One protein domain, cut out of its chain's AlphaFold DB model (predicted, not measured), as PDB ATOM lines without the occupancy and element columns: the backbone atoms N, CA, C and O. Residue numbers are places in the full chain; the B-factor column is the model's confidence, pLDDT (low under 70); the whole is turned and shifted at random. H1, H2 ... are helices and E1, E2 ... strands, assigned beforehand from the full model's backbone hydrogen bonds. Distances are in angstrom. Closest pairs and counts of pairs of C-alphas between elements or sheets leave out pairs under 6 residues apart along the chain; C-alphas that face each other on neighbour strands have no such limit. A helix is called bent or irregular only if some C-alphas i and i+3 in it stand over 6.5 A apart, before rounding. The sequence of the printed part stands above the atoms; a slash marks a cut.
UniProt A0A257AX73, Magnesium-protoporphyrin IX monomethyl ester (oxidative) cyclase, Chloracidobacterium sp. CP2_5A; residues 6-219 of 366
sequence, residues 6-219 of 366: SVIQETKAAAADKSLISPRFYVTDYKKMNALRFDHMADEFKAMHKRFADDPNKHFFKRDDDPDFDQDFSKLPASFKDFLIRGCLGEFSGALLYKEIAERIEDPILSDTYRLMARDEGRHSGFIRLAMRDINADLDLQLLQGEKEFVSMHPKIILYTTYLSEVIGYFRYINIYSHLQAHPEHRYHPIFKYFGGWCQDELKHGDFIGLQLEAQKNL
ATOM      1  N   SER A   6      95.718 143.514 137.894       84.12
ATOM      2  CA  SER A   6      95.935 142.119 138.306       84.12
ATOM      3  C   SER A   6      97.024 141.426 137.474       84.12
ATOM      4  O   SER A   6      97.948 140.835 138.031       84.12
ATOM      5  N   VAL A   7      96.978 141.575 136.144       84.44
ATOM      6  CA  VAL A   7      97.969 140.986 135.224       84.44
ATOM      7  C   VAL A   7      99.352 141.591 135.443       84.44
ATOM      8  O   VAL A   7     100.351 140.872 135.431       84.44
ATOM      9  N   ILE A   8      99.430 142.900 135.694       85.81
ATOM     10  CA  ILE A   8     100.695 143.577 136.009       85.81
ATOM     11  C   ILE A   8     101.286 143.034 137.317       85.81
ATOM     12  O   ILE A   8     102.477 142.725 137.358       85.81
ATOM     13  N   GLN A   9     100.479 142.894 138.373       87.38
ATOM     14  CA  GLN A   9     100.947 142.376 139.664       87.38
ATOM     15  C   GLN A   9     101.415 140.922 139.565       87.38
ATOM     16  O   GLN A   9     102.498 140.595 140.047       87.38
ATOM     17  N   GLU A  10     100.653 140.063 138.886       86.12
ATOM     18  CA  GLU A  10     101.025 138.664 138.653       86.12
ATOM     19  C   GLU A  10     102.319 138.554 137.831       86.12
ATOM     20  O   GLU A  10     103.232 137.811 138.195       86.12
ATOM     21  N   THR A  11     102.457 139.381 136.790       84.25
ATOM     22  CA  THR A  11     103.676 139.450 135.973       84.25
ATOM     23  C   THR A  11     104.885 139.884 136.797       84.25
ATOM     24  O   THR A  11     105.949 139.274 136.695       84.25
ATOM     25  N   LYS A  12     104.738 140.895 137.659       87.12
ATOM     26  CA  LYS A  12     105.820 141.362 138.539       87.12
ATOM     27  C   LYS A  12     106.186 140.341 139.613       87.12
ATOM     28  O   LYS A  12     107.369 140.150 139.885       87.12
ATOM     29  N   ALA A  13     105.205 139.646 140.186       86.81
ATOM     30  CA  ALA A  13     105.451 138.564 141.136       86.81
ATOM     31  C   ALA A  13     106.226 137.415 140.473       86.81
ATOM     32  O   ALA A  13     107.259 136.982 140.988       86.81
ATOM     33  N   ALA A  14     105.793 136.993 139.281       84.25
ATOM     34  CA  ALA A  14     106.507 136.020 138.464       84.25
ATOM     35  C   ALA A  14     107.916 136.512 138.090       84.25
ATOM     36  O   ALA A  14     108.861 135.719 138.066       84.25
ATOM     37  N   ALA A  15     108.085 137.811 137.817       83.81
ATOM     38  CA  ALA A  15     109.375 138.437 137.539       83.81
ATOM     39  C   ALA A  15     110.349 138.347 138.716       83.81
ATOM     40  O   ALA A  15     111.498 137.937 138.524       83.81
ATOM     41  N   ALA A  16     109.858 138.651 139.916       85.31
ATOM     42  CA  ALA A  16     110.629 138.743 141.146       85.31
ATOM     43  C   ALA A  16     110.992 137.391 141.786       85.31
ATOM     44  O   ALA A  16     111.872 137.362 142.650       85.31
ATOM     45  N   ASP A  17     110.361 136.277 141.393       83.31
ATOM     46  CA  ASP A  17     110.679 134.957 141.950       83.31
ATOM     47  C   ASP A  17     112.100 134.502 141.564       83.31
ATOM     48  O   ASP A  17     112.373 134.064 140.443       83.31
ATOM     49  N   LYS A  18     113.016 134.573 142.538       81.06
ATOM     50  CA  LYS A  18     114.417 134.128 142.429       81.06
ATOM     51  C   LYS A  18     114.675 132.795 143.140       81.06
ATOM     52  O   LYS A  18     115.833 132.509 143.475       81.06
ATOM     53  N   SER A  19     113.634 132.007 143.413       81.38
ATOM     54  CA  SER A  19     113.764 130.697 144.050       81.38
ATOM     55  C   SER A  19     114.642 129.738 143.231       81.38
ATOM     56  O   SER A  19     114.976 129.970 142.070       81.38
ATOM     57  N   LEU A  20     115.084 128.642 143.859       80.62
ATOM     58  CA  LEU A  20     115.948 127.646 143.209       80.62
ATOM     59  C   LEU A  20     115.281 126.978 141.991       80.62
ATOM     60  O   LEU A  20     115.976 126.502 141.101       80.62
ATOM     61  N   ILE A  21     113.951 126.915 141.990       83.12
ATOM     62  CA  ILE A  21     113.149 126.172 141.015       83.12
ATOM     63  C   ILE A  21     112.412 127.086 140.028       83.12
ATOM     64  O   ILE A  21     111.677 126.577 139.183       83.12
ATOM     65  N   SER A  22     112.567 128.411 140.142       82.25
ATOM     66  CA  SER A  22     111.934 129.349 139.217       82.25
ATOM     67  C   SER A  22     112.694 129.401 137.884       82.25
ATOM     68  O   SER A  22     113.932 129.379 137.879       82.25
ATOM     69  N   PRO A  23     111.984 129.477 136.739       81.50
ATOM     70  CA  PRO A  23     112.618 129.717 135.449       81.50
ATOM     71  C   PRO A  23     113.397 131.037 135.449       81.50
ATOM     72  O   PRO A  23     112.935 132.057 135.976       81.50
ATOM     73  N   ARG A  24     114.584 131.023 134.839       85.94
ATOM     74  CA  ARG A  24     115.441 132.203 134.666       85.94
ATOM     75  C   ARG A  24     115.687 132.462 133.196       85.94
ATOM     76  O   ARG A  24     115.679 131.529 132.409       85.94
ATOM     77  N   PHE A  25     115.991 133.713 132.886       87.81
ATOM     78  CA  PHE A  25     116.276 134.178 131.540       87.81
ATOM     79  C   PHE A  25     117.780 134.170 131.334       87.81
ATOM     80  O   PHE A  25     118.531 134.641 132.193       87.81
ATOM     81  N   TYR A  26     118.222 133.608 130.216       92.06
ATOM     82  CA  TYR A  26     119.634 133.361 129.968       92.06
ATOM     83  C   TYR A  26     120.120 134.092 128.724       92.06
ATOM     84  O   TYR A  26     119.388 134.267 127.756       92.06
ATOM     85  N   VAL A  27     121.389 134.484 128.765       94.50
ATOM     86  CA  VAL A  27     122.169 134.931 127.605       94.50
ATOM     87  C   VAL A  27     123.510 134.208 127.609       94.50
ATOM     88  O   VAL A  27     123.877 133.545 128.586       94.50
ATOM     89  N   THR A  28     124.272 134.333 126.526       96.44
ATOM     90  CA  THR A  28     125.578 133.684 126.425       96.44
ATOM     91  C   THR A  28     126.664 134.583 125.856       96.44
ATOM     92  O   THR A  28     126.428 135.722 125.459       96.44
ATOM     93  N   ASP A  29     127.888 134.067 125.848       96.56
ATOM     94  CA  ASP A  29     129.025 134.694 125.185       96.56
ATOM     95  C   ASP A  29     128.951 134.400 123.678       96.56
ATOM     96  O   ASP A  29     129.456 133.383 123.194       96.56
ATOM     97  N   TYR A  30     128.284 135.291 122.940       96.38
ATOM     98  CA  TYR A  30     128.058 135.148 121.496       96.38
ATOM     99  C   TYR A  30     129.358 135.112 120.691       96.38
ATOM    100  O   TYR A  30     129.444 134.392 119.702       96.38
ATOM    101  N   LYS A  31     130.409 135.802 121.155       96.88
ATOM    102  CA  LYS A  31     131.729 135.752 120.516       96.88
ATOM    103  C   LYS A  31     132.309 134.340 120.574       96.88
ATOM    104  O   LYS A  31     132.844 133.851 119.584       96.88
ATOM    105  N   LYS A  32     132.200 133.667 121.723       97.19
ATOM    106  CA  LYS A  32     132.621 132.263 121.848       97.19
ATOM    107  C   LYS A  32     131.736 131.315 121.056       97.19
ATOM    108  O   LYS A  32     132.243 130.305 120.582       97.19
ATOM    109  N   MET A  33     130.447 131.618 120.931       96.19
ATOM    110  CA  MET A  33     129.532 130.805 120.137       96.19
ATOM    111  C   MET A  33     129.839 130.916 118.632       96.19
ATOM    112  O   MET A  33     129.963 129.883 117.985       96.19
ATOM    113  N   ASN A  34     130.108 132.121 118.109       97.06
ATOM    114  CA  ASN A  34     130.563 132.341 116.722       97.06
ATOM    115  C   ASN A  34     131.943 131.733 116.423       97.06
ATOM    116  O   ASN A  34     132.270 131.475 115.270       97.06
ATOM    117  N   ALA A  35     132.762 131.478 117.446       96.81
ATOM    118  CA  ALA A  35     134.047 130.803 117.274       96.81
ATOM    119  C   ALA A  35     133.921 129.278 117.064       96.81
ATOM    120  O   ALA A  35     134.917 128.627 116.740       96.81
ATOM    121  N   LEU A  36     132.735 128.692 117.272       95.62
ATOM    122  CA  LEU A  36     132.491 127.269 117.042       95.62
ATOM    123  C   LEU A  36     132.390 126.976 115.543       95.62
ATOM    124  O   LEU A  36     131.803 127.740 114.783       95.62
ATOM    125  N   ARG A  37     132.972 125.851 115.115       93.31
ATOM    126  CA  ARG A  37     133.027 125.451 113.702       93.31
ATOM    127  C   ARG A  37     132.206 124.196 113.465       93.31
ATOM    128  O   ARG A  37     132.439 123.177 114.116       93.31
ATOM    129  N   PHE A  38     131.291 124.268 112.506       94.38
ATOM    130  CA  PHE A  38     130.333 123.206 112.185       94.38
ATOM    131  C   PHE A  38     130.494 122.672 110.756       94.38
ATOM    132  O   PHE A  38     129.765 121.774 110.352       94.38
ATOM    133  N   ASP A  39     131.482 123.174 110.002       94.00
ATOM    134  CA  ASP A  39     131.659 122.901 108.567       94.00
ATOM    135  C   ASP A  39     131.774 121.402 108.244       94.00
ATOM    136  O   ASP A  39     131.329 120.944 107.196       94.00
ATOM    137  N   HIS A  40     132.345 120.625 109.166       96.62
ATOM    138  CA  HIS A  40     132.529 119.179 109.030       96.62
ATOM    139  C   HIS A  40     131.230 118.362 109.166       96.62
ATOM    140  O   HIS A  40     131.267 117.158 108.936       96.62
ATOM    141  N   MET A  41     130.116 119.000 109.543       97.69
ATOM    142  CA  MET A  41     128.767 118.418 109.612       97.69
ATOM    143  C   MET A  41     127.738 119.295 108.873       97.69
ATOM    144  O   MET A  41     126.569 119.382 109.255       97.69
ATOM    145  N   ALA A  42     128.176 120.043 107.853       97.06
ATOM    146  CA  ALA A  42     127.338 121.048 107.200       97.06
ATOM    147  C   ALA A  42     126.042 120.466 106.608       97.06
ATOM    148  O   ALA A  42     125.010 121.140 106.609       97.06
ATOM    149  N   ASP A  43     126.072 119.231 106.109       97.94
ATOM    150  CA  ASP A  43     124.902 118.603 105.492       97.94
ATOM    151  C   ASP A  43     123.879 118.146 106.538       97.94
ATOM    152  O   ASP A  43     122.676 118.316 106.333       97.94
ATOM    153  N   GLU A  44     124.330 117.687 107.706       98.00
ATOM    154  CA  GLU A  44     123.475 117.397 108.855       98.00
ATOM    155  C   GLU A  44     122.786 118.666 109.370       98.00
ATOM    156  O   GLU A  44     121.588 118.643 109.658       98.00
ATOM    157  N   PHE A  45     123.503 119.794 109.429       98.19
ATOM    158  CA  PHE A  45     122.914 121.079 109.817       98.19
ATOM    159  C   PHE A  45     121.906 121.600 108.790       98.19
ATOM    160  O   PHE A  45     120.843 122.078 109.183       98.19
ATOM    161  N   LYS A  46     122.172 121.460 107.485       98.38
ATOM    162  CA  LYS A  46     121.191 121.788 106.433       98.38
ATOM    163  C   LYS A  46     119.945 120.910 106.530       98.38
ATOM    164  O   LYS A  46     118.829 121.409 106.405       98.38
ATOM    165  N   ALA A  47     120.116 119.608 106.765       97.56
ATOM    166  CA  ALA A  47     118.997 118.688 106.947       97.56
ATOM    167  C   ALA A  47     118.179 119.042 108.197       97.56
ATOM    168  O   ALA A  47     116.948 119.024 108.152       97.56
ATOM    169  N   MET A  48     118.848 119.416 109.292       97.44
ATOM    170  CA  MET A  48     118.188 119.887 110.507       97.44
ATOM    171  C   MET A  48     117.404 121.174 110.251       97.44
ATOM    172  O   MET A  48     116.212 121.222 110.536       97.44
ATOM    173  N   HIS A  49     118.029 122.183 109.642       98.31
ATOM    174  CA  HIS A  49     117.364 123.433 109.262       98.31
ATOM    175  C   HIS A  49     116.120 123.176 108.406       98.31
ATOM    176  O   HIS A  49     115.046 123.696 108.711       98.31
ATOM    177  N   LYS A  50     116.215 122.280 107.415       97.62
ATOM    178  CA  LYS A  50     115.064 121.885 106.599       97.62
ATOM    179  C   LYS A  50     113.920 121.315 107.449       97.62
ATOM    180  O   LYS A  50     112.772 121.702 107.242       97.62
ATOM    181  N   ARG A  51     114.207 120.453 108.435       94.75
ATOM    182  CA  ARG A  51     113.185 119.914 109.361       94.75
ATOM    183  C   ARG A  51     112.461 121.022 110.137       94.75
ATOM    184  O   ARG A  51     111.266 120.892 110.390       94.75
ATOM    185  N   PHE A  52     113.152 122.100 110.513       96.56
ATOM    186  CA  PHE A  52     112.524 123.267 111.151       96.56
ATOM    187  C   PHE A  52     111.689 124.095 110.168       96.56
ATOM    188  O   PHE A  52     110.594 124.546 110.521       96.56
ATOM    189  N   ALA A  53     112.198 124.287 108.950       96.88
ATOM    190  CA  ALA A  53     111.549 125.074 107.907       96.88
ATOM    191  C   ALA A  53     110.250 124.424 107.398       96.88
ATOM    192  O   ALA A  53     109.289 125.138 107.117       96.88
ATOM    193  N   ASP A  54     110.204 123.089 107.334       94.62
ATOM    194  CA  ASP A  54     109.019 122.333 106.910       94.62
ATOM    195  C   ASP A  54     107.819 122.517 107.869       94.62
ATOM    196  O   ASP A  54     106.679 122.395 107.429       94.62
ATOM    197  N   ASP A  55     108.070 122.826 109.154       92.06
ATOM    198  CA  ASP A  55     107.083 123.146 110.209       92.06
ATOM    199  C   ASP A  55     105.757 122.357 110.109       92.06
ATOM    200  O   ASP A  55     104.696 122.934 109.838       92.06
ATOM    201  N   PRO A  56     105.771 121.033 110.360       86.94
ATOM    202  CA  PRO A  56     104.556 120.214 110.291       86.94
ATOM    203  C   PRO A  56     103.476 120.668 111.290       86.94
ATOM    204  O   PRO A  56     102.288 120.428 111.081       86.94
ATOM    205  N   ASN A  57     103.877 121.373 112.351       87.75
ATOM    206  CA  ASN A  57     103.003 121.867 113.409       87.75
ATOM    207  C   ASN A  57     102.393 123.250 113.121       87.75
ATOM    208  O   ASN A  57     101.618 123.754 113.940       87.75
ATOM    209  N   LYS A  58     102.685 123.878 111.972       86.81
ATOM    210  CA  LYS A  58     102.237 125.242 111.623       86.81
ATOM    211  C   LYS A  58     100.747 125.498 111.865       86.81
ATOM    212  O   LYS A  58     100.351 126.599 112.241       86.81
ATOM    213  N   HIS A  59      99.911 124.489 111.626       84.81
ATOM    214  CA  HIS A  59      98.455 124.576 111.759       84.81
ATOM    215  C   HIS A  59      97.890 123.797 112.948       84.81
ATOM    216  O   HIS A  59      96.676 123.755 113.106       84.81
ATOM    217  N   PHE A  60      98.752 123.197 113.767       85.19
ATOM    218  CA  PHE A  60      98.340 122.334 114.866       85.19
ATOM    219  C   PHE A  60      97.810 123.131 116.068       85.19
ATOM    220  O   PHE A  60      96.836 122.735 116.690       85.19
ATOM    221  N   PHE A  61      98.400 124.291 116.367       84.12
ATOM    222  CA  PHE A  61      98.060 125.110 117.539       84.12
ATOM    223  C   PHE A  61      96.946 126.119 117.247       84.12
ATOM    224  O   PHE A  61      97.143 127.333 117.322       84.12
ATOM    225  N   LYS A  62      95.771 125.607 116.876       83.19
ATOM    226  CA  LYS A  62      94.568 126.409 116.638       83.19
ATOM    227  C   LYS A  62      93.492 126.043 117.645       83.19
ATOM    228  O   LYS A  62      93.109 124.881 117.747       83.19
ATOM    229  N   ARG A  63      93.037 127.049 118.390       81.75
ATOM    230  CA  ARG A  63      91.966 126.914 119.379       81.75
ATOM    231  C   ARG A  63      90.586 126.950 118.729       81.75
ATOM    232  O   ARG A  63      89.759 126.122 119.068       81.75
ATOM    233  N   ASP A  64      90.374 127.880 117.797       77.62
ATOM    234  CA  ASP A  64      89.052 128.179 117.217       77.62
ATOM    235  C   ASP A  64      88.395 126.978 116.504       77.62
ATOM    236  O   ASP A  64      87.188 126.976 116.289       77.62
ATOM    237  N   ASP A  65      89.181 125.952 116.161       75.50
ATOM    238  CA  ASP A  65      88.723 124.736 115.483       75.50
ATOM    239  C   ASP A  65      88.411 123.562 116.453       75.50
ATOM    240  O   ASP A  65      88.011 122.491 115.989       75.50
ATOM    241  N   ASP A  66      88.611 123.711 117.775       84.81
ATOM    242  CA  ASP A  66      88.367 122.658 118.783       84.81
ATOM    243  C   ASP A  66      87.199 123.033 119.726       84.81
ATOM    244  O   ASP A  66      87.382 123.856 120.631       84.81
ATOM    245  N   PRO A  67      86.009 122.414 119.564       86.56
ATOM    246  CA  PRO A  67      84.813 122.742 120.345       86.56
ATOM    247  C   PRO A  67      84.952 122.402 121.835       86.56
ATOM    248  O   PRO A  67      84.178 122.891 122.655       86.56
ATOM    249  N   ASP A  68      85.947 121.601 122.233       88.62
ATOM    250  CA  ASP A  68      86.153 121.306 123.651       88.62
ATOM    251  C   ASP A  68      86.597 122.553 124.435       88.62
ATOM    252  O   ASP A  68      86.529 122.537 125.664       88.62
ATOM    253  N   PHE A  69      87.021 123.636 123.768       88.56
ATOM    254  CA  PHE A  69      87.301 124.929 124.404       88.56
ATOM    255  C   PHE A  69      86.056 125.784 124.693       88.56
ATOM    256  O   PHE A  69      86.206 126.828 125.328       88.56
ATOM    257  N   ASP A  70      84.854 125.353 124.296       86.19
ATOM    258  CA  ASP A  70      83.593 126.076 124.554       86.19
ATOM    259  C   ASP A  70      83.004 125.798 125.955       86.19
ATOM    260  O   ASP A  70      81.878 126.187 126.273       86.19
ATOM    261  N   GLN A  71      83.754 125.104 126.812       87.75
ATOM    262  CA  GLN A  71      83.355 124.758 128.177       87.75
ATOM    263  C   GLN A  71      83.651 125.890 129.178       87.75
ATOM    264  O   GLN A  71      84.465 126.779 128.932       87.75
ATOM    265  N   ASP A  72      83.013 125.840 130.353       86.88
ATOM    266  CA  ASP A  72      83.311 126.757 131.458       86.88
ATOM    267  C   ASP A  72      84.522 126.272 132.270       86.88
ATOM    268  O   ASP A  72      84.448 125.293 133.014       86.88
ATOM    269  N   PHE A  73      85.634 126.999 132.158       88.94
ATOM    270  CA  PHE A  73      86.877 126.729 132.886       88.94
ATOM    271  C   PHE A  73      87.080 127.639 134.103       88.94
ATOM    272  O   PHE A  73      88.118 127.577 134.763       88.94
ATOM    273  N   SER A  74      86.087 128.451 134.477       80.19
ATOM    274  CA  SER A  74      86.212 129.390 135.602       80.19
ATOM    275  C   SER A  74      86.469 128.708 136.954       80.19
ATOM    276  O   SER A  74      86.935 129.355 137.895       80.19
ATOM    277  N   LYS A  75      86.191 127.401 137.062       82.31
ATOM    278  CA  LYS A  75      86.316 126.593 138.285       82.31
ATOM    279  C   LYS A  75      87.331 125.453 138.154       82.31
ATOM    280  O   LYS A  75      87.034 124.314 138.511       82.31
ATOM    281  N   LEU A  76      88.531 125.752 137.663       88.19
ATOM    282  CA  LEU A  76      89.638 124.792 137.656       88.19
ATOM    283  C   LEU A  76      90.486 124.851 138.942       88.19
ATOM    284  O   LEU A  76      90.519 125.885 139.614       88.19
ATOM    285  N   PRO A  77      91.178 123.753 139.310       86.69
ATOM    286  CA  PRO A  77      92.039 123.724 140.490       86.69
ATOM    287  C   PRO A  77      93.107 124.824 140.443       86.69
ATOM    288  O   PRO A  77      93.733 125.043 139.407       86.69
ATOM    289  N   ALA A  78      93.394 125.468 141.578       87.75
ATOM    290  CA  ALA A  78      94.448 126.488 141.656       87.75
ATOM    291  C   ALA A  78      95.825 125.951 141.210       87.75
ATOM    292  O   ALA A  78      96.607 126.665 140.585       87.75
ATOM    293  N   SER A  79      96.087 124.661 141.446       91.50
ATOM    294  CA  SER A  79      97.296 123.964 140.998       91.50
ATOM    295  C   SER A  79      97.466 123.958 139.470       91.50
ATOM    296  O   SER A  79      98.597 123.915 138.980       91.50
ATOM    297  N   PHE A  80      96.373 124.068 138.705       93.56
ATOM    298  CA  PHE A  80      96.414 124.193 137.249       93.56
ATOM    299  C   PHE A  80      96.905 125.571 136.800       93.56
ATOM    300  O   PHE A  80      97.743 125.652 135.904       93.56
ATOM    301  N   LYS A  81      96.461 126.650 137.460       90.81
ATOM    302  CA  LYS A  81      96.966 128.008 137.198       90.81
ATOM    303  C   LYS A  81      98.482 128.066 137.354       90.81
ATOM    304  O   LYS A  81      99.198 128.539 136.476       90.81
ATOM    305  N   ASP A  82      98.958 127.511 138.456       89.69
ATOM    306  CA  ASP A  82     100.370 127.386 138.788       89.69
ATOM    307  C   ASP A  82     101.163 126.579 137.750       89.69
ATOM    308  O   ASP A  82     102.292 126.936 137.400       89.69
ATOM    309  N   PHE A  83     100.581 125.486 137.246       93.00
ATOM    310  CA  PHE A  83     101.151 124.702 136.153       93.00
ATOM    311  C   PHE A  83     101.298 125.544 134.876       93.00
ATOM    312  O   PHE A  83     102.391 125.584 134.309       93.00
ATOM    313  N   LEU A  84     100.247 126.269 134.475       93.69
ATOM    314  CA  LEU A  84     100.263 127.111 133.277       93.69
ATOM    315  C   LEU A  84     101.248 128.278 133.398       93.69
ATOM    316  O   LEU A  84     102.029 128.499 132.479       93.69
ATOM    317  N   ILE A  85     101.281 128.988 134.531       89.62
ATOM    318  CA  ILE A  85     102.239 130.084 134.757       89.62
ATOM    319  C   ILE A  85     103.671 129.574 134.595       89.62
ATOM    320  O   ILE A  85     104.461 130.166 133.862       89.62
ATOM    321  N   ARG A  86     104.016 128.454 135.242       88.81
ATOM    322  CA  ARG A  86     105.371 127.891 135.157       88.81
ATOM    323  C   ARG A  86     105.722 127.428 133.749       88.81
ATOM    324  O   ARG A  86     106.838 127.697 133.315       88.81
ATOM    325  N   GLY A  87     104.791 126.762 133.063       92.12
ATOM    326  CA  GLY A  87     104.967 126.369 131.666       92.12
ATOM    327  C   GLY A  87     105.221 127.591 130.787       92.12
ATOM    328  O   GLY A  87     106.254 127.670 130.138       92.12
ATOM    329  N   CYS A  88     104.357 128.606 130.873       92.62
ATOM    330  CA  CYS A  88     104.467 129.845 130.102       92.62
ATOM    331  C   CYS A  88     105.819 130.543 130.300       92.62
ATOM    332  O   CYS A  88     106.453 130.954 129.332       92.62
ATOM    333  N   LEU A  89     106.286 130.646 131.550       90.06
ATOM    334  CA  LEU A  89     107.590 131.231 131.872       90.06
ATOM    335  C   LEU A  89     108.761 130.414 131.311       90.06
ATOM    336  O   LEU A  89     109.763 131.008 130.917       90.06
ATOM    337  N   GLY A  90     108.651 129.081 131.310       91.38
ATOM    338  CA  GLY A  90     109.646 128.175 130.739       91.38
ATOM    339  C   GLY A  90     109.823 128.405 129.241       91.38
ATOM    340  O   GLY A  90     110.904 128.816 128.821       91.38
ATOM    341  N   GLU A  91     108.741 128.265 128.478       93.12
ATOM    342  CA  GLU A  91     108.791 128.389 127.012       93.12
ATOM    343  C   GLU A  91     109.126 129.812 126.583       93.12
ATOM    344  O   GLU A  91     109.924 130.046 125.680       93.12
ATOM    345  N   PHE A  92     108.584 130.815 127.283       92.31
ATOM    346  CA  PHE A  92     108.915 132.203 126.981       92.31
ATOM    347  C   PHE A  92     110.396 132.506 127.243       92.31
ATOM    348  O   PHE A  92     111.023 133.261 126.496       92.31
ATOM    349  N   SER A  93     110.987 131.898 128.275       91.81
ATOM    350  CA  SER A  93     112.424 132.005 128.514       91.81
ATOM    351  C   SER A  93     113.247 131.337 127.407       91.81
ATOM    352  O   SER A  93     114.261 131.905 126.992       91.81
ATOM    353  N   GLY A  94     112.830 130.162 126.926       93.38
ATOM    354  CA  GLY A  94     113.436 129.494 125.770       93.38
ATOM    355  C   GLY A  94     113.372 130.369 124.517       93.38
ATOM    356  O   GLY A  94     114.407 130.687 123.927       93.38
ATOM    357  N   ALA A  95     112.180 130.878 124.189       95.12
ATOM    358  CA  ALA A  95     111.944 131.766 123.051       95.12
ATOM    359  C   ALA A  95     112.884 132.980 123.044       95.12
ATOM    360  O   ALA A  95     113.473 133.307 122.009       95.12
ATOM    361  N   LEU A  96     113.054 133.646 124.193       93.56
ATOM    362  CA  LEU A  96     113.948 134.798 124.302       93.56
ATOM    363  C   LEU A  96     115.419 134.411 124.151       93.56
ATOM    364  O   LEU A  96     116.133 135.092 123.419       93.56
ATOM    365  N   LEU A  97     115.871 133.323 124.782       95.62
ATOM    366  CA  LEU A  97     117.246 132.836 124.623       95.62
ATOM    367  C   LEU A  97     117.555 132.530 123.149       95.62
ATOM    368  O   LEU A  97     118.587 132.957 122.631       95.62
ATOM    369  N   TYR A  98     116.663 131.819 122.459       97.50
ATOM    370  CA  TYR A  98     116.867 131.424 121.062       97.50
ATOM    371  C   TYR A  98     116.827 132.618 120.121       97.50
ATOM    372  O   TYR A  98     117.672 132.719 119.232       97.50
ATOM    373  N   LYS A  99     115.919 133.568 120.357       96.00
ATOM    374  CA  LYS A  99     115.886 134.830 119.619       96.00
ATOM    375  C   LYS A  99     117.180 135.626 119.806       96.00
ATOM    376  O   LYS A  99     117.771 136.070 118.825       96.00
ATOM    377  N   GLU A 100     117.648 135.761 121.045       95.25
ATOM    378  CA  GLU A 100     118.872 136.500 121.366       95.25
ATOM    379  C   GLU A 100     120.112 135.895 120.690       95.25
ATOM    380  O   GLU A 100     120.958 136.638 120.180       95.25
ATOM    381  N   ILE A 101     120.202 134.559 120.649       97.00
ATOM    382  CA  ILE A 101     121.234 133.826 119.905       97.00
ATOM    383  C   ILE A 101     121.075 134.077 118.402       97.00
ATOM    384  O   ILE A 101     122.029 134.490 117.746       97.00
ATOM    385  N   ALA A 102     119.878 133.885 117.848       97.81
ATOM    386  CA  ALA A 102     119.621 134.034 116.419       97.81
ATOM    387  C   ALA A 102     120.024 135.409 115.863       97.81
ATOM    388  O   ALA A 102     120.518 135.506 114.741       97.81
ATOM    389  N   GLU A 103     119.820 136.471 116.642       97.06
ATOM    390  CA  GLU A 103     120.162 137.847 116.268       97.06
ATOM    391  C   GLU A 103     121.672 138.136 116.285       97.06
ATOM    392  O   GLU A 103     122.103 139.136 115.714       97.06
ATOM    393  N   ARG A 104     122.483 137.288 116.932       97.44
ATOM    394  CA  ARG A 104     123.913 137.544 117.187       97.44
ATOM    395  C   ARG A 104     124.859 136.497 116.601       97.44
ATOM    396  O   ARG A 104     126.069 136.729 116.577       97.44
ATOM    397  N   ILE A 105     124.332 135.365 116.137       96.25
ATOM    398  CA  ILE A 105     125.119 134.349 115.435       96.25
ATOM    399  C   ILE A 105     125.343 134.739 113.973       96.25
ATOM    400  O   ILE A 105     124.421 135.174 113.289       96.25
ATOM    401  N   GLU A 106     126.582 134.569 113.508       96.31
ATOM    402  CA  GLU A 106     127.013 134.926 112.147       96.31
ATOM    403  C   GLU A 106     126.700 133.840 111.109       96.31
ATOM    404  O   GLU A 106     126.428 134.159 109.953       96.31
ATOM    405  N   ASP A 107     126.723 132.563 111.507       96.88
ATOM    406  CA  ASP A 107     126.371 131.460 110.610       96.88
ATOM    407  C   ASP A 107     124.883 131.559 110.224       96.88
ATOM    408  O   ASP A 107     124.016 131.500 111.105       96.88
ATOM    409  N   PRO A 108     124.553 131.703 108.926       96.62
ATOM    410  CA  PRO A 108     123.186 131.969 108.496       96.62
ATOM    411  C   PRO A 108     122.245 130.784 108.738       96.62
ATOM    412  O   PRO A 108     121.073 131.007 109.037       96.62
ATOM    413  N   ILE A 109     122.734 129.542 108.645       97.38
ATOM    414  CA  ILE A 109     121.914 128.344 108.867       97.38
ATOM    415  C   ILE A 109     121.598 128.218 110.354       97.38
ATOM    416  O   ILE A 109     120.443 127.993 110.717       97.38
ATOM    417  N   LEU A 110     122.591 128.399 111.228       97.31
ATOM    418  CA  LEU A 110     122.366 128.369 112.675       97.31
ATOM    419  C   LEU A 110     121.475 129.518 113.130       97.31
ATOM    420  O   LEU A 110     120.527 129.286 113.878       97.31
ATOM    421  N   SER A 111     121.757 130.736 112.666       98.12
ATOM    422  CA  SER A 111     120.960 131.925 112.964       98.12
ATOM    423  C   SER A 111     119.494 131.693 112.598       98.12
ATOM    424  O   SER A 111     118.618 131.868 113.445       98.12
ATOM    425  N   ASP A 112     119.217 131.222 111.380       98.56
ATOM    426  CA  ASP A 112     117.848 130.966 110.938       98.56
ATOM    427  C   ASP A 112     117.190 129.790 111.675       98.56
ATOM    428  O   ASP A 112     116.038 129.894 112.090       98.56
ATOM    429  N   THR A 113     117.933 128.713 111.953       98.50
ATOM    430  CA  THR A 113     117.417 127.581 112.746       98.50
ATOM    431  C   THR A 113     117.010 128.026 114.153       98.50
ATOM    432  O   THR A 113     115.929 127.669 114.615       98.50
ATOM    433  N   TYR A 114     117.804 128.875 114.816       98.50
ATOM    434  CA  TYR A 114     117.434 129.449 116.112       98.50
ATOM    435  C   TYR A 114     116.226 130.394 116.027       98.50
ATOM    436  O   TYR A 114     115.426 130.413 116.962       98.50
ATOM    437  N   ARG A 115     116.021 131.134 114.922       98.56
ATOM    438  CA  ARG A 115     114.774 131.908 114.722       98.56
ATOM    439  C   ARG A 115     113.556 130.993 114.632       98.56
ATOM    440  O   ARG A 115     112.520 131.304 115.215       98.56
ATOM    441  N   LEU A 116     113.672 129.880 113.910       98.31
ATOM    442  CA  LEU A 116     112.594 128.897 113.764       98.31
ATOM    443  C   LEU A 116     112.303 128.182 115.091       98.31
ATOM    444  O   LEU A 116     111.142 127.995 115.434       98.31
ATOM    445  N   MET A 117     113.337 127.868 115.872       97.88
ATOM    446  CA  MET A 117     113.193 127.350 117.236       97.88
ATOM    447  C   MET A 117     112.506 128.378 118.154       97.88
ATOM    448  O   MET A 117     111.540 128.055 118.834       97.88
ATOM    449  N   ALA A 118     112.910 129.654 118.103       97.56
ATOM    450  CA  ALA A 118     112.261 130.729 118.859       97.56
ATOM    451  C   ALA A 118     110.785 130.933 118.467       97.56
ATOM    452  O   ALA A 118     109.958 131.273 119.314       97.56
ATOM    453  N   ARG A 119     110.436 130.730 117.187       96.69
ATOM    454  CA  ARG A 119     109.043 130.729 116.707       96.69
ATOM    455  C   ARG A 119     108.239 129.611 117.369       96.69
ATOM    456  O   ARG A 119     107.109 129.865 117.784       96.69
ATOM    457  N   ASP A 120     108.796 128.406 117.438       96.50
ATOM    458  CA  ASP A 120     108.120 127.238 118.001       96.50
ATOM    459  C   ASP A 120     107.838 127.453 119.505       96.50
ATOM    460  O   ASP A 120     106.684 127.362 119.922       96.50
ATOM    461  N   GLU A 121     108.821 127.934 120.273       95.44
ATOM    462  CA  GLU A 121     108.653 128.322 121.691       95.44
ATOM    463  C   GLU A 121     107.676 129.497 121.903       95.44
ATOM    464  O   GLU A 121     106.894 129.566 122.860       95.44
ATOM    465  N   GLY A 122     107.690 130.467 120.984       93.62
ATOM    466  CA  GLY A 122     106.736 131.576 120.986       93.62
ATOM    467  C   GLY A 122     105.296 131.097 120.786       93.62
ATOM    468  O   GLY A 122     104.366 131.610 121.412       93.62
ATOM    469  N   ARG A 123     105.100 130.079 119.940       93.81
ATOM    470  CA  ARG A 123     103.803 129.428 119.715       93.81
ATOM    471  C   ARG A 123     103.346 128.669 120.959       93.81
ATOM    472  O   ARG A 123     102.186 128.790 121.339       93.81
ATOM    473  N   HIS A 124     104.251 127.945 121.603       94.31
ATOM    474  CA  HIS A 124     104.020 127.216 122.848       94.31
ATOM    475  C   HIS A 124     103.578 128.137 123.995       94.31
ATOM    476  O   HIS A 124     102.454 128.025 124.493       94.31
ATOM    477  N   SER A 125     104.407 129.123 124.352       92.19
ATOM    478  CA  SER A 125     104.073 130.133 125.372       92.19
ATOM    479  C   SER A 125     102.777 130.884 125.045       92.19
ATOM    480  O   SER A 125     101.926 131.073 125.918       92.19
ATOM    481  N   GLY A 126     102.577 131.256 123.777       90.38
ATOM    482  CA  GLY A 126     101.341 131.873 123.301       90.38
ATOM    483  C   GLY A 126     100.110 130.986 123.514       90.38
ATOM    484  O   GLY A 126      99.074 131.477 123.963       90.38
ATOM    485  N   PHE A 127     100.220 129.683 123.255       91.50
ATOM    486  CA  PHE A 127      99.119 128.735 123.423       91.50
ATOM    487  C   PHE A 127      98.794 128.466 124.901       91.50
ATOM    488  O   PHE A 127      97.621 128.452 125.272       91.50
ATOM    489  N   ILE A 128      99.803 128.352 125.778       92.56
ATOM    490  CA  ILE A 128      99.572 128.297 127.235       92.56
ATOM    491  C   ILE A 128      98.868 129.564 127.710       92.56
ATOM    492  O   ILE A 128      97.919 129.487 128.486       92.56
ATOM    493  N   ARG A 129      99.296 130.735 127.229       89.75
ATOM    494  CA  ARG A 129      98.670 132.006 127.598       89.75
ATOM    495  C   ARG A 129      97.186 132.052 127.218       89.75
ATOM    496  O   ARG A 129      96.389 132.612 127.965       89.75
ATOM    497  N   LEU A 130      96.792 131.441 126.097       87.75
ATOM    498  CA  LEU A 130      95.374 131.293 125.749       87.75
ATOM    499  C   LEU A 130      94.617 130.457 126.792       87.75
ATOM    500  O   LEU A 130      93.553 130.887 127.221       87.75
ATOM    501  N   ALA A 131      95.185 129.339 127.253       90.12
ATOM    502  CA  ALA A 131      94.595 128.529 128.324       90.12
ATOM    503  C   ALA A 131      94.564 129.248 129.685       90.12
ATOM    504  O   ALA A 131      93.667 129.033 130.491       90.12
ATOM    505  N   MET A 132      95.527 130.131 129.965       89.88
ATOM    506  CA  MET A 132      95.504 130.938 131.190       89.88
ATOM    507  C   MET A 132      94.293 131.875 131.221       89.88
ATOM    508  O   MET A 132      93.664 132.035 132.267       89.88
ATOM    509  N   ARG A 133      93.926 132.452 130.072       87.25
ATOM    510  CA  ARG A 133      92.766 133.347 129.978       87.25
ATOM    511  C   ARG A 133      91.451 132.637 130.283       87.25
ATOM    512  O   ARG A 133      90.565 133.267 130.851       87.25
ATOM    513  N   ASP A 134      91.363 131.338 129.997       85.94
ATOM    514  CA  ASP A 134      90.185 130.512 130.298       85.94
ATOM    515  C   ASP A 134      89.890 130.425 131.801       85.94
ATOM    516  O   ASP A 134      88.744 130.269 132.213       85.94
ATOM    517  N   ILE A 135      90.919 130.604 132.630       86.19
ATOM    518  CA  ILE A 135      90.828 130.574 134.093       86.19
ATOM    519  C   ILE A 135      90.996 131.962 134.729       86.19
ATOM    520  O   ILE A 135      91.337 132.070 135.907       86.19
ATOM    521  N   ASN A 136      90.779 133.038 133.961       82.31
ATOM    522  CA  ASN A 136      90.976 134.430 134.393       82.31
ATOM    523  C   ASN A 136      92.395 134.729 134.923       82.31
ATOM    524  O   ASN A 136      92.580 135.581 135.795       82.31
ATOM    525  N   ALA A 137      93.402 134.033 134.396       84.50
ATOM    526  CA  ALA A 137      94.811 134.335 134.602       84.50
ATOM    527  C   ALA A 137      95.417 134.917 133.317       84.50
ATOM    528  O   ALA A 137      94.979 134.610 132.210       84.50
ATOM    529  N   ASP A 138      96.445 135.752 133.433       84.88
ATOM    530  CA  ASP A 138      97.233 136.177 132.274       84.88
ATOM    531  C   ASP A 138      98.611 136.674 132.732       84.88
ATOM    532  O   ASP A 138      98.801 137.058 133.886       84.88
ATOM    533  N   LEU A 139      99.569 136.691 131.811       85.69
ATOM    534  CA  LEU A 139     100.869 137.331 131.981       85.69
ATOM    535  C   LEU A 139     101.090 138.321 130.842       85.69
ATOM    536  O   LEU A 139     100.834 138.025 129.671       85.69
ATOM    537  N   ASP A 140     101.614 139.492 131.181       86.75
ATOM    538  CA  ASP A 140     102.119 140.425 130.186       86.75
ATOM    539  C   ASP A 140     103.559 140.031 129.836       86.75
ATOM    540  O   ASP A 140     104.512 140.377 130.531       86.75
ATOM    541  N   LEU A 141     103.715 139.267 128.753       85.25
ATOM    542  CA  LEU A 141     105.022 138.775 128.308       85.25
ATOM    543  C   LEU A 141     105.984 139.908 127.913       85.25
ATOM    544  O   LEU A 141     107.197 139.761 128.057       85.25
ATOM    545  N   GLN A 142     105.466 141.052 127.456       85.81
ATOM    546  CA  GLN A 142     106.298 142.199 127.099       85.81
ATOM    547  C   GLN A 142     106.834 142.889 128.356       85.81
ATOM    548  O   GLN A 142     108.026 143.191 128.433       85.81
ATOM    549  N   LEU A 143     105.977 143.090 129.362       86.25
ATOM    550  CA  LEU A 143     106.405 143.569 130.676       86.25
ATOM    551  C   LEU A 143     107.390 142.588 131.319       86.25
ATOM    552  O   LEU A 143     108.425 143.003 131.834       86.25
ATOM    553  N   LEU A 144     107.102 141.286 131.246       84.06
ATOM    554  CA  LEU A 144     107.964 140.238 131.776       84.06
ATOM    555  C   LEU A 144     109.372 140.316 131.177       84.06
ATOM    556  O   LEU A 144     110.347 140.261 131.917       84.06
ATOM    557  N   GLN A 145     109.487 140.492 129.858       84.75
ATOM    558  CA  GLN A 145     110.781 140.654 129.196       84.75
ATOM    559  C   GLN A 145     111.565 141.868 129.725       84.75
ATOM    560  O   GLN A 145     112.784 141.786 129.850       84.75
ATOM    561  N   GLY A 146     110.886 142.977 130.036       82.31
ATOM    562  CA  GLY A 146     111.521 144.192 130.559       82.31
ATOM    563  C   GLY A 146     111.919 144.122 132.039       82.31
ATOM    564  O   GLY A 146     112.902 144.739 132.435       82.31
ATOM    565  N   GLU A 147     111.177 143.373 132.855       81.12
ATOM    566  CA  GLU A 147     111.400 143.257 134.309       81.12
ATOM    567  C   GLU A 147     112.414 142.158 134.680       81.12
ATOM    568  O   GLU A 147     112.901 142.096 135.812       81.12
ATOM    569  N   LYS A 148     112.721 141.242 133.754       74.75
ATOM    570  CA  LYS A 148     113.555 140.071 134.043       74.75
ATOM    571  C   LYS A 148     115.051 140.373 133.987       74.75
ATOM    572  O   LYS A 148     115.569 141.041 133.100       74.75
ATOM    573  N   GLU A 149     115.765 139.783 134.942       83.69
ATOM    574  CA  GLU A 149     117.224 139.779 134.995       83.69
ATOM    575  C   GLU A 149     117.779 138.645 134.120       83.69
ATOM    576  O   GLU A 149     117.437 137.475 134.322       83.69
ATOM    577  N   PHE A 150     118.661 138.984 133.176       86.50
ATOM    578  CA  PHE A 150     119.358 138.002 132.347       86.50
ATOM    579  C   PHE A 150     120.610 137.472 133.045       86.50
ATOM    580  O   PHE A 150     121.480 138.230 133.477       86.50
ATOM    581  N   VAL A 151     120.736 136.149 133.099       90.75
ATOM    582  CA  VAL A 151     121.912 135.458 133.628       90.75
ATOM    583  C   VAL A 151     122.797 135.025 132.466       90.75
ATOM    584  O   VAL A 151     122.405 134.195 131.647       90.75
ATOM    585  N   SER A 152     124.015 135.560 132.400       92.56
ATOM    586  CA  SER A 152     124.989 135.140 131.390       92.56
ATOM    587  C   SER A 152     125.662 133.827 131.786       92.56
ATOM    588  O   SER A 152     126.196 133.697 132.891       92.56
ATOM    589  N   MET A 153     125.658 132.851 130.879       94.00
ATOM    590  CA  MET A 153     126.362 131.579 131.040       94.00
ATOM    591  C   MET A 153     127.251 131.278 129.838       94.00
ATOM    592  O   MET A 153     126.992 131.687 128.709       94.00
ATOM    593  N   HIS A 154     128.313 130.511 130.072       96.38
ATOM    594  CA  HIS A 154     129.210 130.067 129.008       96.38
ATOM    595  C   HIS A 154     128.456 129.208 127.964       96.38
ATOM    596  O   HIS A 154     127.671 128.357 128.387       96.38
ATOM    597  N   PRO A 155     128.744 129.310 126.645       96.62
ATOM    598  CA  PRO A 155     128.018 128.575 125.595       96.62
ATOM    599  C   PRO A 155     127.921 127.066 125.833       96.62
ATOM    600  O   PRO A 155     126.846 126.493 125.761       96.62
ATOM    601  N   LYS A 156     129.028 126.427 126.236       96.56
ATOM    602  CA  LYS A 156     129.043 125.028 126.713       96.56
ATOM    603  C   LYS A 156     127.926 124.705 127.717       96.56
ATOM    604  O   LYS A 156     127.286 123.669 127.602       96.56
ATOM    605  N   ILE A 157     127.741 125.560 128.724       96.44
ATOM    606  CA  ILE A 157     126.746 125.332 129.775       96.44
ATOM    607  C   ILE A 157     125.345 125.529 129.217       96.44
ATOM    608  O   ILE A 157     124.510 124.665 129.453       96.44
ATOM    609  N   ILE A 158     125.133 126.584 128.421       96.38
ATOM    610  CA  ILE A 158     123.874 126.814 127.705       96.38
ATOM    611  C   ILE A 158     123.496 125.582 126.882       96.38
ATOM    612  O   ILE A 158     122.416 125.045 127.073       96.38
ATOM    613  N   LEU A 159     124.405 125.049 126.060       97.50
ATOM    614  CA  LEU A 159     124.121 123.864 125.248       97.50
ATOM    615  C   LEU A 159     123.782 122.630 126.098       97.50
ATOM    616  O   LEU A 159     122.862 121.897 125.749       97.50
ATOM    617  N   TYR A 160     124.463 122.394 127.227       97.62
ATOM    618  CA  TYR A 160     124.112 121.273 128.113       97.62
ATOM    619  C   TYR A 160     122.734 121.435 128.740       97.62
ATOM    620  O   TYR A 160     121.952 120.485 128.751       97.62
ATOM    621  N   THR A 161     122.463 122.607 129.315       95.25
ATOM    622  CA  THR A 161     121.220 122.850 130.046       95.25
ATOM    623  C   THR A 161     120.040 122.921 129.101       95.25
ATOM    624  O   THR A 161     119.003 122.358 129.422       95.25
ATOM    625  N   THR A 162     120.211 123.533 127.929       96.06
ATOM    626  CA  THR A 162     119.184 123.578 126.894       96.06
ATOM    627  C   THR A 162     118.908 122.181 126.357       96.06
ATOM    628  O   THR A 162     117.762 121.763 126.393       96.06
ATOM    629  N   TYR A 163     119.930 121.400 125.982       97.81
ATOM    630  CA  TYR A 163     119.712 120.019 125.527       97.81
ATOM    631  C   TYR A 163     118.926 119.192 126.552       97.81
ATOM    632  O   TYR A 163     117.969 118.506 126.205       97.81
ATOM    633  N   LEU A 164     119.301 119.278 127.832       96.81
ATOM    634  CA  LEU A 164     118.565 118.608 128.902       96.81
ATOM    635  C   LEU A 164     117.144 119.156 129.062       96.81
ATOM    636  O   LEU A 164     116.245 118.361 129.304       96.81
ATOM    637  N   SER A 165     116.944 120.469 128.940       95.06
ATOM    638  CA  SER A 165     115.631 121.110 129.046       95.06
ATOM    639  C   SER A 165     114.673 120.596 127.978       95.06
ATOM    640  O   SER A 165     113.619 120.095 128.347       95.06
ATOM    641  N   GLU A 166     115.072 120.611 126.704       95.75
ATOM    642  CA  GLU A 166     114.253 120.131 125.577       95.75
ATOM    643  C   GLU A 166     113.917 118.637 125.720       95.75
ATOM    644  O   GLU A 166     112.774 118.202 125.590       95.75
ATOM    645  N   VAL A 167     114.909 117.813 126.081       94.94
ATOM    646  CA  VAL A 167     114.688 116.369 126.275       94.94
ATOM    647  C   VAL A 167     113.780 116.105 127.483       94.94
ATOM    648  O   VAL A 167     112.979 115.171 127.464       94.94
ATOM    649  N   ILE A 168     113.883 116.896 128.554       95.06
ATOM    650  CA  ILE A 168     112.967 116.809 129.698       95.06
ATOM    651  C   ILE A 168     111.566 117.277 129.292       95.06
ATOM    652  O   ILE A 168     110.606 116.580 129.612       95.06
ATOM    653  N   GLY A 169     111.443 118.407 128.592       93.81
ATOM    654  CA  GLY A 169     110.184 118.951 128.075       93.81
ATOM    655  C   GLY A 169     109.426 117.897 127.281       93.81
ATOM    656  O   GLY A 169     108.307 117.529 127.650       93.81
ATOM    657  N   TYR A 170     110.111 117.276 126.319       94.25
ATOM    658  CA  TYR A 170     109.611 116.135 125.559       94.25
ATOM    659  C   TYR A 170     108.988 115.045 126.445       94.25
ATOM    660  O   TYR A 170     107.801 114.732 126.319       94.25
ATOM    661  N   PHE A 171     109.773 114.461 127.362       94.38
ATOM    662  CA  PHE A 171     109.304 113.324 128.161       94.38
ATOM    663  C   PHE A 171     108.191 113.698 129.127       94.38
ATOM    664  O   PHE A 171     107.313 112.886 129.410       94.38
ATOM    665  N   ARG A 172     108.197 114.931 129.626       94.44
ATOM    666  CA  ARG A 172     107.132 115.425 130.490       94.44
ATOM    667  C   ARG A 172     105.812 115.498 129.738       94.44
ATOM    668  O   ARG A 172     104.818 114.902 130.159       94.44
ATOM    669  N   TYR A 173     105.818 116.175 128.598       93.88
ATOM    670  CA  TYR A 173     104.613 116.388 127.817       93.88
ATOM    671  C   TYR A 173     104.070 115.085 127.228       93.88
ATOM    672  O   TYR A 173     102.864 114.852 127.328       93.88
ATOM    673  N   ILE A 174     104.920 114.184 126.716       92.69
ATOM    674  CA  ILE A 174     104.433 112.932 126.116       92.69
ATOM    675  C   ILE A 174     103.864 111.982 127.167       92.69
ATOM    676  O   ILE A 174     102.892 111.277 126.894       92.69
ATOM    677  N   ASN A 175     104.420 111.980 128.380       94.56
ATOM    678  CA  ASN A 175     103.920 111.154 129.473       94.56
ATOM    679  C   ASN A 175     102.573 111.654 129.994       94.56
ATOM    680  O   ASN A 175     101.679 110.837 130.205       94.56
ATOM    681  N   ILE A 176     102.401 112.972 130.138       95.62
ATOM    682  CA  ILE A 176     101.098 113.567 130.474       95.62
ATOM    683  C   ILE A 176     100.087 113.285 129.355       95.62
ATOM    684  O   ILE A 176      98.981 112.823 129.626       95.62
ATOM    685  N   TYR A 177     100.471 113.513 128.095       94.12
ATOM    686  CA  TYR A 177      99.615 113.258 126.937       94.12
ATOM    687  C   TYR A 177      99.157 111.799 126.889       94.12
ATOM    688  O   TYR A 177      97.960 111.535 126.829       94.12
ATOM    689  N   SER A 178     100.092 110.850 126.965       92.88
ATOM    690  CA  SER A 178      99.800 109.415 126.874       92.88
ATOM    691  C   SER A 178      98.914 108.939 128.025       92.88
ATOM    692  O   SER A 178      97.968 108.188 127.793       92.88
ATOM    693  N   HIS A 179      99.174 109.419 129.247       95.56
ATOM    694  CA  HIS A 179      98.321 109.150 130.407       95.56
ATOM    695  C   HIS A 179      96.892 109.632 130.162       95.56
ATOM    696  O   HIS A 179      95.951 108.860 130.294       95.56
ATOM    697  N   LEU A 180      96.724 110.876 129.713       95.75
ATOM    698  CA  LEU A 180      95.404 111.457 129.481       95.75
ATOM    699  C   LEU A 180      94.701 110.903 128.238       95.75
ATOM    700  O   LEU A 180      93.489 111.059 128.127       95.75
ATOM    701  N   GLN A 181      95.416 110.286 127.292       92.50
ATOM    702  CA  GLN A 181      94.809 109.495 126.212       92.50
ATOM    703  C   GLN A 181      94.234 108.177 126.735       92.50
ATOM    704  O   GLN A 181      93.137 107.803 126.329       92.50
ATOM    705  N   ALA A 182      94.942 107.501 127.643       94.69
ATOM    706  CA  ALA A 182      94.461 106.276 128.281       94.69
ATOM    707  C   ALA A 182      93.357 106.536 129.323       94.69
ATOM    708  O   ALA A 182      92.486 105.691 129.507       94.69
ATOM    709  N   HIS A 183      93.388 107.711 129.955       96.06
ATOM    710  CA  HIS A 183      92.482 108.144 131.018       96.06
ATOM    711  C   HIS A 183      91.806 109.484 130.674       96.06
ATOM    712  O   HIS A 183      92.113 110.518 131.285       96.06
ATOM    713  N   PRO A 184      90.925 109.522 129.655       95.12
ATOM    714  CA  PRO A 184      90.263 110.754 129.228       95.12
ATOM    715  C   PRO A 184      89.406 111.400 130.330       95.12
ATOM    716  O   PRO A 184      89.230 112.615 130.312       95.12
ATOM    717  N   GLU A 185      88.938 110.635 131.321       95.00
ATOM    718  CA  GLU A 185      88.204 111.115 132.500       95.00
ATOM    719  C   GLU A 185      88.997 112.111 133.358       95.00
ATOM    720  O   GLU A 185      88.411 112.933 134.060       95.00
ATOM    721  N   HIS A 186      90.328 112.069 133.286       95.31
ATOM    722  CA  HIS A 186      91.210 112.983 134.006       95.31
ATOM    723  C   HIS A 186      91.574 114.239 133.198       95.31
ATOM    724  O   HIS A 186      92.269 115.127 133.696       95.31
ATOM    725  N   ARG A 187      91.107 114.352 131.948       94.69
ATOM    726  CA  ARG A 187      91.415 115.474 131.056       94.69
ATOM    727  C   ARG A 187      90.389 116.596 131.210       94.69
ATOM    728  O   ARG A 187      89.515 116.775 130.370       94.69
ATOM    729  N   TYR A 188      90.539 117.401 132.258       92.75
ATOM    730  CA  TYR A 188      89.628 118.517 132.541       92.75
ATOM    731  C   TYR A 188      89.866 119.779 131.686       92.75
ATOM    732  O   TYR A 188      89.110 120.740 131.802       92.75
ATOM    733  N   HIS A 189      90.923 119.826 130.860       94.19
ATOM    734  CA  HIS A 189      91.209 120.970 129.985       94.19
ATOM    735  C   HIS A 189      91.731 120.528 128.602       94.19
ATOM    736  O   HIS A 189      92.597 119.647 128.535       94.19
ATOM    737  N   PRO A 190      91.295 121.146 127.485       93.12
ATOM    738  CA  PRO A 190      91.678 120.713 126.136       93.12
ATOM    739  C   PRO A 190      93.159 120.913 125.799       93.12
ATOM    740  O   PRO A 190      93.682 120.190 124.953       93.12
ATOM    741  N   ILE A 191      93.864 121.827 126.487       93.50
ATOM    742  CA  ILE A 191      95.307 122.088 126.275       93.50
ATOM    743  C   ILE A 191      96.139 120.799 126.205       93.50
ATOM    744  O   ILE A 191      97.041 120.690 125.378       93.50
ATOM    745  N   PHE A 192      95.795 119.789 127.009       93.88
ATOM    746  CA  PHE A 192      96.525 118.527 127.057       93.88
ATOM    747  C   PHE A 192      96.487 117.752 125.735       93.88
ATOM    748  O   PHE A 192      97.423 117.012 125.455       93.88
ATOM    749  N   LYS A 193      95.469 117.936 124.879       90.81
ATOM    750  CA  LYS A 193      95.431 117.335 123.532       90.81
ATOM    751  C   LYS A 193      96.578 117.828 122.649       90.81
ATOM    752  O   LYS A 193      97.048 117.092 121.782       90.81
ATOM    753  N   TYR A 194      97.033 119.056 122.882       91.56
ATOM    754  CA  TYR A 194      98.032 119.725 122.057       91.56
ATOM    755  C   TYR A 194      99.464 119.373 122.467       91.56
ATOM    756  O   TYR A 194     100.406 119.642 121.724       91.56
ATOM    757  N   PHE A 195      99.651 118.690 123.599       89.81
ATOM    758  CA  PHE A 195     100.977 118.240 124.025       89.81
ATOM    759  C   PHE A 195     101.600 117.259 123.029       89.81
ATOM    760  O   PHE A 195     102.815 117.219 122.900       89.81
ATOM    761  N   GLY A 196     100.795 116.526 122.257       81.19
ATOM    762  CA  GLY A 196     101.305 115.614 121.240       81.19
ATOM    763  C   GLY A 196     102.136 116.294 120.138       81.19
ATOM    764  O   GLY A 196     103.237 115.835 119.836       81.19
ATOM    765  N   GLY A 197     101.636 117.386 119.545       83.88
ATOM    766  CA  GLY A 197     102.380 118.165 118.542       83.88
ATOM    767  C   GLY A 197     103.525 118.957 119.171       83.88
ATOM    768  O   GLY A 197     104.621 118.999 118.622       83.88
ATOM    769  N   TRP A 198     103.299 119.475 120.379       89.88
ATOM    770  CA  TRP A 198     104.310 120.140 121.201       89.88
ATOM    771  C   TRP A 198     105.559 119.282 121.401       89.88
ATOM    772  O   TRP A 198     106.658 119.714 121.080       89.88
ATOM    773  N   CYS A 199     105.390 118.020 121.806       88.44
ATOM    774  CA  CYS A 199     106.495 117.074 121.968       88.44
ATOM    775  C   CYS A 199     107.333 116.918 120.690       88.44
ATOM    776  O   CYS A 199     108.535 116.695 120.759       88.44
ATOM    777  N   GLN A 200     106.726 117.005 119.507       85.94
ATOM    778  CA  GLN A 200     107.488 116.882 118.261       85.94
ATOM    779  C   GLN A 200     108.427 118.074 118.058       85.94
ATOM    780  O   GLN A 200     109.527 117.889 117.532       85.94
ATOM    781  N   ASP A 201     108.026 119.268 118.503       93.19
ATOM    782  CA  ASP A 201     108.908 120.433 118.517       93.19
ATOM    783  C   ASP A 201     110.041 120.242 119.531       93.19
ATOM    784  O   ASP A 201     111.193 120.296 119.117       93.19
ATOM    785  N   GLU A 202     109.743 119.870 120.782       93.44
ATOM    786  CA  GLU A 202     110.759 119.597 121.826       93.44
ATOM    787  C   GLU A 202     111.806 118.566 121.377       93.44
ATOM    788  O   GLU A 202     113.009 118.702 121.603       93.44
ATOM    789  N   LEU A 203     111.363 117.500 120.701       90.88
ATOM    790  CA  LEU A 203     112.268 116.472 120.197       90.88
ATOM    791  C   LEU A 203     113.192 117.037 119.111       90.88
ATOM    792  O   LEU A 203     114.399 116.801 119.126       90.88
ATOM    793  N   LYS A 204     112.627 117.804 118.176       94.25
ATOM    794  CA  LYS A 204     113.357 118.471 117.090       94.25
ATOM    795  C   LYS A 204     114.333 119.524 117.636       94.25
ATOM    796  O   LYS A 204     115.452 119.640 117.136       94.25
ATOM    797  N   HIS A 205     113.945 120.244 118.684       97.50
ATOM    798  CA  HIS A 205     114.784 121.177 119.427       97.50
ATOM    799  C   HIS A 205     115.963 120.453 120.088       97.50
ATOM    800  O   HIS A 205     117.123 120.798 119.845       97.50
ATOM    801  N   GLY A 206     115.685 119.389 120.846       96.06
ATOM    802  CA  GLY A 206     116.700 118.542 121.467       96.06
ATOM    803  C   GLY A 206     117.682 117.953 120.450       96.06
ATOM    804  O   GLY A 206     118.890 117.979 120.687       96.06
ATOM    805  N   ASP A 207     117.197 117.489 119.295       95.75
ATOM    806  CA  ASP A 207     118.038 116.987 118.202       95.75
ATOM    807  C   ASP A 207     118.992 118.067 117.662       95.75
ATOM    808  O   ASP A 207     120.171 117.793 117.437       95.75
ATOM    809  N   PHE A 208     118.515 119.301 117.470       98.12
ATOM    810  CA  PHE A 208     119.343 120.409 116.985       98.12
ATOM    811  C   PHE A 208     120.445 120.796 117.975       98.12
ATOM    812  O   PHE A 208     121.603 120.972 117.586       98.12
ATOM    813  N   ILE A 209     120.121 120.892 119.265       98.19
ATOM    814  CA  ILE A 209     121.121 121.204 120.295       98.19
ATOM    815  C   ILE A 209     122.092 120.026 120.474       98.19
ATOM    816  O   ILE A 209     123.300 120.227 120.623       98.19
ATOM    817  N   GLY A 210     121.591 118.791 120.393       97.62
ATOM    818  CA  GLY A 210     122.403 117.576 120.393       97.62
ATOM    819  C   GLY A 210     123.395 117.532 119.229       97.62
ATOM    820  O   GLY A 210     124.566 117.217 119.438       97.62
ATOM    821  N   LEU A 211     122.967 117.934 118.028       97.88
ATOM    822  CA  LEU A 211     123.826 118.043 116.848       97.88
ATOM    823  C   LEU A 211     124.955 119.066 117.056       97.88
ATOM    824  O   LEU A 211     126.104 118.796 116.711       97.88
ATOM    825  N   GLN A 212     124.666 120.209 117.688       98.25
ATOM    826  CA  GLN A 212     125.699 121.186 118.049       98.25
ATOM    827  C   GLN A 212     126.711 120.629 119.053       98.25
ATOM    828  O   GLN A 212     127.911 120.873 118.920       98.25
ATOM    829  N   LEU A 213     126.252 119.865 120.045       98.12
ATOM    830  CA  LEU A 213     127.134 119.209 121.007       98.12
ATOM    831  C   LEU A 213     128.024 118.152 120.345       98.12
ATOM    832  O   LEU A 213     129.218 118.105 120.649       98.12
ATOM    833  N   GLU A 214     127.476 117.356 119.426       96.88
ATOM    834  CA  GLU A 214     128.228 116.344 118.676       96.88
ATOM    835  C   GLU A 214     129.281 116.983 117.759       96.88
ATOM    836  O   GLU A 214     130.447 116.584 117.785       96.88
ATOM    837  N   ALA A 215     128.929 118.053 117.040       97.25
ATOM    838  CA  ALA A 215     129.885 118.806 116.226       97.25
ATOM    839  C   ALA A 215     131.041 119.388 117.062       97.25
ATOM    840  O   ALA A 215     132.160 119.559 116.579       97.25
ATOM    841  N   GLN A 216     130.803 119.658 118.350       97.25
ATOM    842  CA  GLN A 216     131.819 120.133 119.290       97.25
ATOM    843  C   GLN A 216     132.326 119.037 120.239       97.25
ATOM    844  O   GLN A 216     132.900 119.352 121.287       97.25
ATOM    845  N   LYS A 217     132.174 117.745 119.912       95.94
ATOM    846  CA  LYS A 217     132.439 116.635 120.847       95.94
ATOM    847  C   LYS A 217     133.821 116.635 121.488       95.94
ATOM    848  O   LYS A 217     133.955 116.291 122.662       95.94
ATOM    849  N   ASN A 218     134.856 117.042 120.759       94.50
ATOM    850  CA  ASN A 218     136.221 117.080 121.288       94.50
ATOM    851  C   ASN A 218     136.384 118.189 122.336       94.50
ATOM    852  O   ASN A 218     137.084 118.011 123.330       94.50
ATOM    853  N   LEU A 219     135.704 119.319 122.137       95.94
ATOM    854  CA  LEU A 219     135.789 120.485 123.009       95.94
ATOM    855  C   LEU A 219     134.830 120.379 124.203       95.94
ATOM    856  O   LEU A 219     135.167 120.780 125.327       95.94
TER     857      LEU A 219
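What this domain is: This is residues 6 to 219 of the 366 residues of the protein "Magnesium-protoporphyrin IX monomethyl ester (oxidative) cyclase" of Chloracidobacterium sp. CP2_5A (UniProt A0A257AX73). Two long helical hairpins, H5 with H6 and H8 with H9, pack on each other through H6 and H9, and H3 packs along part of both. On H5 sits E1 of a small two-stranded sheet, E1 beside E2, while H1 and H7 pack on each other at H5's side; short H2 and H4 lie at opposite ends of the long axis. The printed part has 214 residues, with nine named helices and two named strands in the order H1 E1 H2 H3 H4 H5 H6 H7 E2 H8 H9; the sheet is parallel and the class mostly helix. It is compact, with a radius of gyration of the C-alphas of 17.9 A and spans of 54 by 36 by 26 A.

How they stand to each other: Begin at E1, residues 25 to 28, and E2, residues 150 to 153: they are parallel neighbours at 41 degrees, with N 151 and O 25 2.8 A apart, within hydrogen-bond range. E1 comes closest to H5, residues 78 to 102, at the C-alphas of Phe 25 and Ser 93, 5.4 A apart. H5 forms a hairpin with H6, residues 108 to 134, closest at C-alphas 102 and 111, 4.3 A, at a shallow tilt of 19 degrees, opposite ways. H6 touches H9, residues 190 to 215, closest at C-alphas 117 and 205, 6.7 A. H9 forms a hairpin with H8, residues 155 to 182, closest at C-alphas 170 and 199, 4.8 A. H3, residues 39 to 53, makes a bundle, three helices together, with H6 and H9; its closest C-alphas to H6 are 49 and 113, 5.4 A. H1, residues 6 to 16, touches H7, residues 141 to 147, closest at C-alphas 11 and 144, 6.1 A. H2, residues 30 to 34, and H8 only just touch, with 3 pairs of C-alphas within 8 A, by residue 155 of H8 alone; the closest are 33 and 155, 6.1 A. H4, residues 67 to 70, is close to but not clearly touching H9, closest at C-alphas 68 and 190, 6.1 A. E1, H2 to H7 and E2 form a strand-helix-strand unit, two parallel strands with helices between along the chain. Each O i to N i+4 pair is within hydrogen-bond range in H1, H2, H5, H7 and H8; the counts are 9 of 11 in H3, 22 of 23 in H6 and 17 of 22 in H9, and H4 is too short for one.

Where its parts are: Find C-alpha 6 at (95.935, 142.119, 138.306), where H1 begins. H8 starts at C-alpha 155, (128.018, 128.575, 125.595), and runs 40.4 A; H6 spans 39.6 A, H5 36.4 A and H3 20.2 A. H9 spans 39.5 A to C-alpha 215 at (129.885, 118.806, 116.226), with a kink of 38 degrees near residue 197. H3 is irregular, C-alphas 40 and 43 being 8.4 A apart, and H9 only just, C-alphas 193 and 196 being 6.54 A apart.

The domain as a whole: The farthest C-alphas, His 40 and Lys 75, are 55.2 A apart. The printed part has no cut, and the link from H3 to H4, residues 54 to 66, is long. The mean pLDDT of the printed part is 91.8, and no printed residue is under 70.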